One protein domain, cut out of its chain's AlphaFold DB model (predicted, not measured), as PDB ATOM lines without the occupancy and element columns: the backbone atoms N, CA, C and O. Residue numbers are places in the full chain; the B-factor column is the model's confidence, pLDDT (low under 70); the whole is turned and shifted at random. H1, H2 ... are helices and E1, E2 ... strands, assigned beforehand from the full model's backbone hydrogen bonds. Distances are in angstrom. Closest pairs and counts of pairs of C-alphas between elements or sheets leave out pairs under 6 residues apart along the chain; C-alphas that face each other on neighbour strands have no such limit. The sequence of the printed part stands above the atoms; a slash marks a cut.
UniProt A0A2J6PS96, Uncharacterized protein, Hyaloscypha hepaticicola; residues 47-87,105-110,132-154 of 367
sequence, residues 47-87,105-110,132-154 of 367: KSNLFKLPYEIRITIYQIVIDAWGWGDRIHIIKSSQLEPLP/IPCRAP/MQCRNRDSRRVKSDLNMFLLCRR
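AT A GLANCE: This is residues 47 to 87, 105 to 110 and 132 to 154 of the 367 residues of an uncharacterized protein of Hyaloscypha hepaticicola (UniProt A0A2J6PS96). Two longer helices, H2 and H4, run opposite ways along a loose, elongated domain, with short H1 at one end and strand E1 and short H3 toward the other. The 70 printed residues hold four named helices and one named strand, in the order H1, H2, E1, H3, H4: mostly helix. The radius of gyration of the C-alphas is 15.2 A and the spans are 48 by 25 by 16 A.

HOW THE PARTS SIT: H2, residues 55 to 68, and H4, residues 139 to 151, are only just apart, their closest C-alphas 8.4 A apart. H1, residues 49 to 52, is close to H2 but not clearly touching; the closest C-alphas, of Leu 50 and Arg 58, are 7.1 A apart. E1, residues 74 to 79, pairs with no named strand, but its residues 75 to 76 pair antiparallel with residues 105 to 106. H3, residues 132 to 137, and H4 meet only through their link. Every O i to N i+4 pair is within hydrogen-bond range in H2 and H3, and 5 of 9 in H4; H1 is too short for one.

IN THESE COORDINATES: H2 runs 19.9 A from C-alpha 55 at (96.384, 186.036, 96.243), E1 16.6 A, and H4 18.5 A to C-alpha 151 at (100.885, 168.406, 91.383).

THE WHOLE: The C-alphas farthest apart, of Pro 54 and Pro 87, are 48.7 A apart. Cuts after residues 87 and 110 leave C-alpha gaps of 19.2 A and 14.6 A. Residues 84 to 87 and 132 to 144 have pLDDT under 70.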
ATOM      1  N   LYS A  47     103.447 181.061  84.347       86.25
ATOM      2  CA  LYS A  47     102.737 181.278  83.077       86.25
ATOM      3  C   LYS A  47     101.234 180.994  83.155       86.25
ATOM      4  O   LYS A  47     100.498 181.407  82.261       86.25
ATOM      5  N   SER A  48     100.757 180.311  84.199       89.88
ATOM      6  CA  SER A  48      99.323 180.052  84.374       89.88
ATOM      7  C   SER A  48      98.559 181.340  84.691       89.88
ATOM      8  O   SER A  48      98.933 182.090  85.593       89.88
ATOM      9  N   ASN A  49      97.429 181.563  84.007       93.75
ATOM     10  CA  ASN A  49      96.540 182.698  84.283       93.75
ATOM     11  C   ASN A  49      96.013 182.698  85.728       93.75
ATOM     12  O   ASN A  49      95.734 183.768  86.258       93.75
ATOM     13  N   LEU A  50      95.951 181.535  86.388       93.69
ATOM     14  CA  LEU A  50      95.586 181.437  87.803       93.69
ATOM     15  C   LEU A  50      96.513 182.280  88.689       93.69
ATOM     16  O   LEU A  50      96.040 182.952  89.599       93.69
ATOM     17  N   PHE A  51      97.822 182.296  88.414       93.75
ATOM     18  CA  PHE A  51      98.792 183.039  89.230       93.75
ATOM     19  C   PHE A  51      98.933 184.512  88.851       93.75
ATOM     20  O   PHE A  51      99.654 185.234  89.538       93.75
ATOM     21  N   LYS A  52      98.231 184.962  87.804       94.00
ATOM     22  CA  LYS A  52      98.055 186.391  87.504       94.00
ATOM     23  C   LYS A  52      96.971 187.030  88.377       94.00
ATOM     24  O   LYS A  52      96.930 188.248  88.490       94.00
ATOM     25  N   LEU A  53      96.095 186.223  88.981       95.94
ATOM     26  CA  LEU A  53      95.069 186.704  89.905       95.94
ATOM     27  C   LEU A  53      95.699 187.124  91.243       95.94
ATOM     28  O   LEU A  53      96.684 186.499  91.644       95.94
ATOM     29  N   PRO A  54      95.130 188.101  91.974       97.12
ATOM     30  CA  PRO A  54      95.526 188.417  93.350       97.12
ATOM     31  C   PRO A  54      95.455 187.199  94.279       97.12
ATOM     32  O   PRO A  54      94.689 186.263  94.035       97.12
ATOM     33  N   TYR A  55      96.265 187.189  95.340       96.31
ATOM     34  CA  TYR A  55      96.384 186.036  96.243       96.31
ATOM     35  C   TYR A  55      95.046 185.658  96.884       96.31
ATOM     36  O   TYR A  55      94.685 184.485  96.921       96.31
ATOM     37  N   GLU A  56      94.271 186.652  97.292       97.62
ATOM     38  CA  GLU A  56      92.973 186.521  97.951       97.62
ATOM     39  C   GLU A  56      91.969 185.791  97.049       97.62
ATOM     40  O   GLU A  56      91.232 184.903  97.488       97.62
ATOM     41  N   ILE A  57      92.000 186.100  95.748       97.81
ATOM     42  CA  ILE A  57      91.164 185.440  94.742       97.81
ATOM     43  C   ILE A  57      91.598 183.985  94.562       97.81
ATOM     44  O   ILE A  57      90.747 183.103  94.473       97.81
ATOM     45  N   ARG A  58      92.907 183.698  94.573       97.00
ATOM     46  CA  ARG A  58      93.405 182.313  94.493       97.00
ATOM     47  C   ARG A  58      92.981 181.485  95.704       97.00
ATOM     48  O   ARG A  58      92.505 180.371  95.520       97.00
ATOM     49  N   ILE A  59      93.081 182.041  96.911       97.50
ATOM     50  CA  ILE A  59      92.602 181.397  98.144       97.50
ATOM     51  C   ILE A  59      91.100 181.113  98.071       97.50
ATOM     52  O   ILE A  59      90.681 180.002  98.388       97.50
ATOM     53  N   THR A  60      90.307 182.065  97.576       97.38
ATOM     54  CA  THR A  60      88.860 181.876  97.371       97.38
ATOM     55  C   THR A  60      88.581 180.735  96.388       97.38
ATOM     56  O   THR A  60      87.740 179.883  96.656       97.38
ATOM     57  N   ILE A  61      89.326 180.664  95.278       96.56
ATOM     58  CA  ILE A  61      89.216 179.560  94.312       96.56
ATOM     59  C   ILE A  61      89.553 178.221  94.975       96.56
ATOM     60  O   ILE A  61      88.822 177.254  94.780       96.56
ATOM     61  N   TYR A  62      90.632 178.145  95.761       96.44
ATOM     62  CA  TYR A  62      90.994 176.905  96.450       96.44
ATOM     63  C   TYR A  62      89.910 176.467  97.431       96.44
ATOM     64  O   TYR A  62      89.592 175.282  97.456       96.44
ATOM     65  N   GLN A  63      89.316 177.402  98.178       95.81
ATOM     66  CA  GLN A  63      88.207 177.099  99.079       95.81
ATOM     67  C   GLN A  63      87.003 176.541  98.313       95.81
ATOM     68  O   GLN A  63      86.532 175.463  98.648       95.81
ATOM     69  N   ILE A  64      86.582 177.201  97.225       95.44
ATOM     70  CA  ILE A  64      85.472 176.727  96.379       95.44
ATOM     71  C   ILE A  64      85.742 175.311  95.854       95.44
ATOM     72  O   ILE A  64      84.837 174.483  95.825       95.44
ATOM     73  N   VAL A  65      86.978 175.016  95.436       94.00
ATOM     74  CA  VAL A  65      87.339 173.669  94.969       94.00
ATOM     75  C   VAL A  65      87.277 172.647  96.103       94.00
ATOM     76  O   VAL A  65      86.752 171.559  95.886       94.00
ATOM     77  N   ILE A  66      87.784 172.988  97.291       92.81
ATOM     78  CA  ILE A  66      87.733 172.116  98.471       92.81
ATOM     79  C   ILE A  66      86.275 171.819  98.854       92.81
ATOM     80  O   ILE A  66      85.923 170.660  99.068       92.81
ATOM     81  N   ASP A  67      85.416 172.838  98.870       91.25
ATOM     82  CA  ASP A  67      83.992 172.699  99.193       91.25
ATOM     83  C   ASP A  67      83.260 171.843  98.142       91.25
ATOM     84  O   ASP A  67      82.419 171.003  98.472       91.25
ATOM     85  N   ALA A  68      83.619 171.995  96.861       91.19
ATOM     86  CA  ALA A  68      83.033 171.242  95.752       91.19
ATOM     87  C   ALA A  68      83.357 169.739  95.778       91.19
ATOM     88  O   ALA A  68      82.691 168.960  95.095       91.19
ATOM     89  N   TRP A  69      84.344 169.301  96.567       89.00
ATOM     90  CA  TRP A  69      84.622 167.875  96.736       89.00
ATOM     91  C   TRP A  69      83.505 167.123  97.466       89.00
ATOM     92  O   TRP A  69      83.472 165.888  97.437       89.00
ATOM     93  N   GLY A  70      82.606 167.846  98.147       88.12
ATOM     94  CA  GLY A  70      81.561 167.237  98.969       88.12
ATOM     95  C   GLY A  70      82.153 166.399 100.100       88.12
ATOM     96  O   GLY A  70      81.593 165.371 100.486       88.12
ATOM     97  N   TRP A  71      83.337 166.785 100.575       87.94
ATOM     98  CA  TRP A  71      83.888 166.238 101.800       87.94
ATOM     99  C   TRP A  71      83.063 166.798 102.955       87.94
ATOM    100  O   TRP A  71      82.709 167.975 102.968       87.94
ATOM    101  N   GLY A  72      82.733 165.949 103.920       87.56
ATOM    102  CA  GLY A  72      82.226 166.412 105.199       87.56
ATOM    103  C   GLY A  72      83.303 167.190 105.949       87.56
ATOM    104  O   GLY A  72      84.416 167.416 105.475       87.56
ATOM    105  N   ASP A  73      82.997 167.578 107.176       91.00
ATOM    106  CA  ASP A  73      83.883 168.421 107.966       91.00
ATOM    107  C   ASP A  73      85.012 167.645 108.668       91.00
ATOM    108  O   ASP A  73      85.773 168.247 109.426       91.00
ATOM    109  N   ARG A  74      85.146 166.332 108.416       91.00
ATOM    110  CA  ARG A  74      86.152 165.454 109.036       91.00
ATOM    111  C   ARG A  74      87.010 164.717 108.011       91.00
ATOM    112  O   ARG A  74      86.531 164.314 106.953       91.00
ATOM    113  N   ILE A  75      88.268 164.477 108.362       91.81
ATOM    114  CA  ILE A  75      89.204 163.620 107.628       91.81
ATOM    115  C   ILE A  75      89.746 162.572 108.592       91.81
ATOM    116  O   ILE A  75      90.360 162.916 109.600       91.81
ATOM    117  N   HIS A  76      89.576 161.301 108.248       90.56
ATOM    118  CA  HIS A  76      90.178 160.190 108.969       90.56
ATOM    119  C   HIS A  76      91.608 159.973 108.496       90.56
ATOM    120  O   HIS A  76      91.863 159.950 107.289       90.56
ATOM    121  N   ILE A  77      92.532 159.776 109.430       90.25
ATOM    122  CA  ILE A  77      93.891 159.331 109.125       90.25
ATOM    123  C   ILE A  77      94.044 157.908 109.644       90.25
ATOM    124  O   ILE A  77      93.991 157.672 110.851       90.25
ATOM    125  N   ILE A  78      94.237 156.963 108.726       86.75
ATOM    126  CA  ILE A  78      94.360 155.537 109.046       86.75
ATOM    127  C   ILE A  78      95.614 154.945 108.402       86.75
ATOM    128  O   ILE A  78      96.185 155.537 107.481       86.75
ATOM    129  N   LYS A  79      96.051 153.768 108.854       84.12
ATOM    130  CA  LYS A  79      97.094 153.022 108.138       84.12
ATOM    131  C   LYS A  79      96.534 152.404 106.870       84.12
ATOM    132  O   LYS A  79      95.420 151.893 106.852       84.12
ATOM    133  N   SER A  80      97.356 152.347 105.828       82.38
ATOM    134  CA  SER A  80      96.996 151.638 104.599       82.38
ATOM    135  C   SER A  80      96.742 150.143 104.834       82.38
ATOM    136  O   SER A  80      95.909 149.559 104.151       82.38
ATOM    137  N   SER A  81      97.416 149.532 105.817       79.25
ATOM    138  CA  SER A  81      97.191 148.141 106.239       79.25
ATOM    139  C   SER A  81      95.843 147.930 106.936       79.25
ATOM    140  O   SER A  81      95.338 146.816 106.966       79.25
ATOM    141  N   GLN A  82      95.226 149.003 107.438       75.12
ATOM    142  CA  GLN A  82      93.856 149.013 107.946       75.12
ATOM    143  C   GLN A  82      92.853 149.298 106.824       75.12
ATOM    144  O   GLN A  82      91.771 149.795 107.099       75.12
ATOM    145  N   LEU A  83      93.137 149.015 105.555       73.81
ATOM    146  CA  LEU A  83      92.110 148.926 104.515       73.81
ATOM    147  C   LEU A  83      91.876 147.449 104.220       73.81
ATOM    148  O   LEU A  83      92.760 146.793 103.681       73.81
ATOM    149  N   GLU A  84      90.714 146.919 104.619       66.62
ATOM    150  CA  GLU A  84      90.367 145.548 104.252       66.62
ATOM    151  C   GLU A  84      90.174 145.546 102.736       66.62
ATOM    152  O   GLU A  84      89.561 146.480 102.197       66.62
ATOM    153  N   PRO A  85      90.659 144.521 102.026       64.25
ATOM    154  CA  PRO A  85      90.216 144.303 100.664       64.25
ATOM    155  C   PRO A  85      88.688 144.152 100.668       64.25
ATOM    156  O   PRO A  85      88.125 143.422 101.486       64.25
ATOM    157  N   LEU A  86      88.009 144.874  99.772       58.44
ATOM    158  CA  LEU A  86      86.559 144.774  99.626       58.44
ATOM    159  C   LEU A  86      86.171 143.301  99.398       58.44
ATOM    160  O   LEU A  86      86.752 142.668  98.506       58.44
ATOM    161  N   PRO A  87      85.193 142.758 100.151       52.44
ATOM    162  CA  PRO A  87      84.684 141.412  99.915       52.44
ATOM    163  C   PRO A  87      84.271 141.261  98.446       52.44
ATOM    164  O   PRO A  87      83.539 142.095  97.918       52.44
ATOM    165  N   ILE A 105      91.283 159.817 104.539       86.88
ATOM    166  CA  ILE A 105      89.964 159.460 104.013       86.88
ATOM    167  C   ILE A 105      88.964 160.518 104.493       86.88
ATOM    168  O   ILE A 105      88.713 160.605 105.692       86.88
ATOM    169  N   PRO A 106      88.390 161.342 103.603       88.62
ATOM    170  CA  PRO A 106      87.386 162.317 103.972       88.62
ATOM    171  C   PRO A 106      86.118 161.595 104.415       88.62
ATOM    172  O   PRO A 106      85.640 160.657 103.771       88.62
ATOM    173  N   CYS A 107      85.567 162.057 105.526       86.06
ATOM    174  CA  CYS A 107      84.273 161.628 106.004       86.06
ATOM    175  C   CYS A 107      83.189 162.244 105.123       86.06
ATOM    176  O   CYS A 107      83.203 163.450 104.911       86.06
ATOM    177  N   ARG A 108      82.220 161.460 104.650       83.06
ATOM    178  CA  ARG A 108      80.974 161.995 104.062       83.06
ATOM    179  C   ARG A 108      79.749 161.749 104.928       83.06
ATOM    180  O   ARG A 108      78.639 162.087 104.525       83.06
ATOM    181  N   ALA A 109      79.939 161.124 106.087       76.25
ATOM    182  CA  ALA A 109      78.853 161.003 107.035       76.25
ATOM    183  C   ALA A 109      78.424 162.421 107.445       76.25
ATOM    184  O   ALA A 109      79.295 163.265 107.688       76.25
ATOM    185  N   PRO A 110      77.113 162.703 107.489       70.19
ATOM    186  CA  PRO A 110      76.634 163.978 107.993       70.19
ATOM    187  C   PRO A 110      77.168 164.187 109.420       70.19
ATOM    188  O   PRO A 110      77.298 163.208 110.166       70.19
ATOM    189  N   MET A 132      83.786 152.528 108.982       53.94
ATOM    190  CA  MET A 132      83.974 151.408 108.038       53.94
ATOM    191  C   MET A 132      83.254 151.693 106.710       53.94
ATOM    192  O   MET A 132      83.734 151.334 105.636       53.94
ATOM    193  N   GLN A 133      82.140 152.431 106.745       57.84
ATOM    194  CA  GLN A 133      81.458 152.873 105.526       57.84
ATOM    195  C   GLN A 133      82.292 153.887 104.723       57.84
ATOM    196  O   GLN A 133      82.259 153.872 103.492       57.84
ATOM    197  N   CYS A 134      83.085 154.730 105.395       67.62
ATOM    198  CA  CYS A 134      84.045 155.628 104.742       67.62
ATOM    199  C   CYS A 134      85.257 154.854 104.193       67.62
ATOM    200  O   CYS A 134      85.768 155.207 103.129       67.62
ATOM    201  N   ARG A 135      85.668 153.764 104.864       63.91
ATOM    202  CA  ARG A 135      86.747 152.844 104.446       63.91
ATOM    203  C   ARG A 135      86.506 152.288 103.036       63.91
ATOM    204  O   ARG A 135      87.433 152.234 102.231       63.91
ATOM    205  N   ASN A 136      85.254 151.946 102.729       61.19
ATOM    206  CA  ASN A 136      84.899 151.191 101.525       61.19
ATOM    207  C   ASN A 136      84.352 152.034 100.366       61.19
ATOM    208  O   ASN A 136      84.416 151.590  99.221       61.19
ATOM    209  N   ARG A 137      83.808 153.230 100.623       60.88
ATOM    210  CA  ARG A 137      83.013 153.923  99.597       60.88
ATOM    211  C   ARG A 137      83.799 154.727  98.565       60.88
ATOM    212  O   ARG A 137      83.273 154.869  97.471       60.88
ATOM    213  N   ASP A 138      85.007 155.245  98.837       61.41
ATOM    214  CA  ASP A 138      85.577 156.233  97.893       61.41
ATOM    215  C   ASP A 138      87.092 156.515  97.942       61.41
ATOM    216  O   ASP A 138      87.545 157.542  97.429       61.41
ATOM    217  N   SER A 139      87.924 155.613  98.472       63.12
ATOM    218  CA  SER A 139      89.384 155.840  98.575       63.12
ATOM    219  C   SER A 139      90.066 156.226  97.245       63.12
ATOM    220  O   SER A 139      91.070 156.944  97.239       63.12
ATOM    221  N   ARG A 140      89.498 155.815  96.098       63.81
ATOM    222  CA  ARG A 140      89.975 156.195  94.757       63.81
ATOM    223  C   ARG A 140      89.780 157.686  94.446       63.81
ATOM    224  O   ARG A 140      90.695 158.284  93.885       63.81
ATOM    225  N   ARG A 141      88.644 158.292  94.820       61.84
ATOM    226  CA  ARG A 141      88.353 159.718  94.549       61.84
ATOM    227  C   ARG A 141      89.203 160.657  95.405       61.84
ATOM    228  O   ARG A 141      89.678 161.678  94.928       61.84
ATOM    229  N   VAL A 142      89.498 160.264  96.643       65.06
ATOM    230  CA  VAL A 142      90.325 161.081  97.550       65.06
ATOM    231  C   VAL A 142      91.703 161.364  96.961       65.06
ATOM    232  O   VAL A 142      92.205 162.487  97.034       65.06
ATOM    233  N   LYS A 143      92.311 160.339  96.349       69.88
ATOM    234  CA  LYS A 143      93.605 160.492  95.686       69.88
ATOM    235  C   LYS A 143      93.500 161.509  94.551       69.88
ATOM    236  O   LYS A 143      94.348 162.388  94.487       69.88
ATOM    237  N   SER A 144      92.474 161.449  93.695       69.81
ATOM    238  CA  SER A 144      92.338 162.410  92.587       69.81
ATOM    239  C   SER A 144      92.162 163.853  93.059       69.81
ATOM    240  O   SER A 144      92.770 164.748  92.474       69.81
ATOM    241  N   ASP A 145      91.413 164.066  94.139       83.06
ATOM    242  CA  ASP A 145      91.089 165.401  94.646       83.06
ATOM    243  C   ASP A 145      92.326 166.087  95.257       83.06
ATOM    244  O   ASP A 145      92.701 167.195  94.860       83.06
ATOM    245  N   LEU A 146      93.052 165.391  96.144       82.62
ATOM    246  CA  LEU A 146      94.298 165.911  96.728       82.62
ATOM    247  C   LEU A 146      95.431 166.012  95.713       82.62
ATOM    248  O   LEU A 146      96.269 166.912  95.822       82.62
ATOM    249  N   ASN A 147      95.469 165.121  94.717       82.62
ATOM    250  CA  ASN A 147      96.513 165.138  93.695       82.62
ATOM    251  C   ASN A 147      96.578 166.488  92.984       82.62
ATOM    252  O   ASN A 147      97.679 166.949  92.697       82.62
ATOM    253  N   MET A 148      95.450 167.171  92.772       83.44
ATOM    254  CA  MET A 148      95.454 168.512  92.183       83.44
ATOM    255  C   MET A 148      96.364 169.479  92.962       83.44
ATOM    256  O   MET A 148      97.163 170.203  92.364       83.44
ATOM    257  N   PHE A 149      96.296 169.450  94.295       86.50
ATOM    258  CA  PHE A 149      97.144 170.268  95.159       86.50
ATOM    259  C   PHE A 149      98.593 169.778  95.177       86.50
ATOM    260  O   PHE A 149      99.511 170.591  95.196       86.50
ATOM    261  N   LEU A 150      98.819 168.465  95.112       84.88
ATOM    262  CA  LEU A 150     100.161 167.875  95.148       84.88
ATOM    263  C   LEU A 150     100.940 168.028  93.828       84.88
ATOM    264  O   LEU A 150     102.170 168.023  93.845       84.88
ATOM    265  N   LEU A 151     100.255 168.212  92.695       85.44
ATOM    266  CA  LEU A 151     100.885 168.406  91.383       85.44
ATOM    267  C   LEU A 151     101.589 169.765  91.248       85.44
ATOM    268  O   LEU A 151     102.552 169.892  90.491       85.44
ATOM    269  N   CYS A 152     101.134 170.791  91.974       87.62
ATOM    270  CA  CYS A 152     101.695 172.135  91.898       87.62
ATOM    271  C   CYS A 152     102.154 172.636  93.271       87.62
ATOM    272  O   CYS A 152     101.343 173.040  94.101       87.62
ATOM    273  N   ARG A 153     103.478 172.705  93.477       88.56
ATOM    274  CA  ARG A 153     104.094 173.201  94.724       88.56
ATOM    275  C   ARG A 153     103.556 174.565  95.166       88.56
ATOM    276  O   ARG A 153     103.386 174.769  96.367       88.56
ATOM    277  N   ARG A 154     103.285 175.484  94.230       91.31
ATOM    278  CA  ARG A 154     102.718 176.797  94.561       91.31
ATOM    279  C   ARG A 154     101.283 176.684  95.077       91.31
ATOM    280  O   ARG A 154     101.026 177.177  96.172       91.31
TER     281      ARG A 154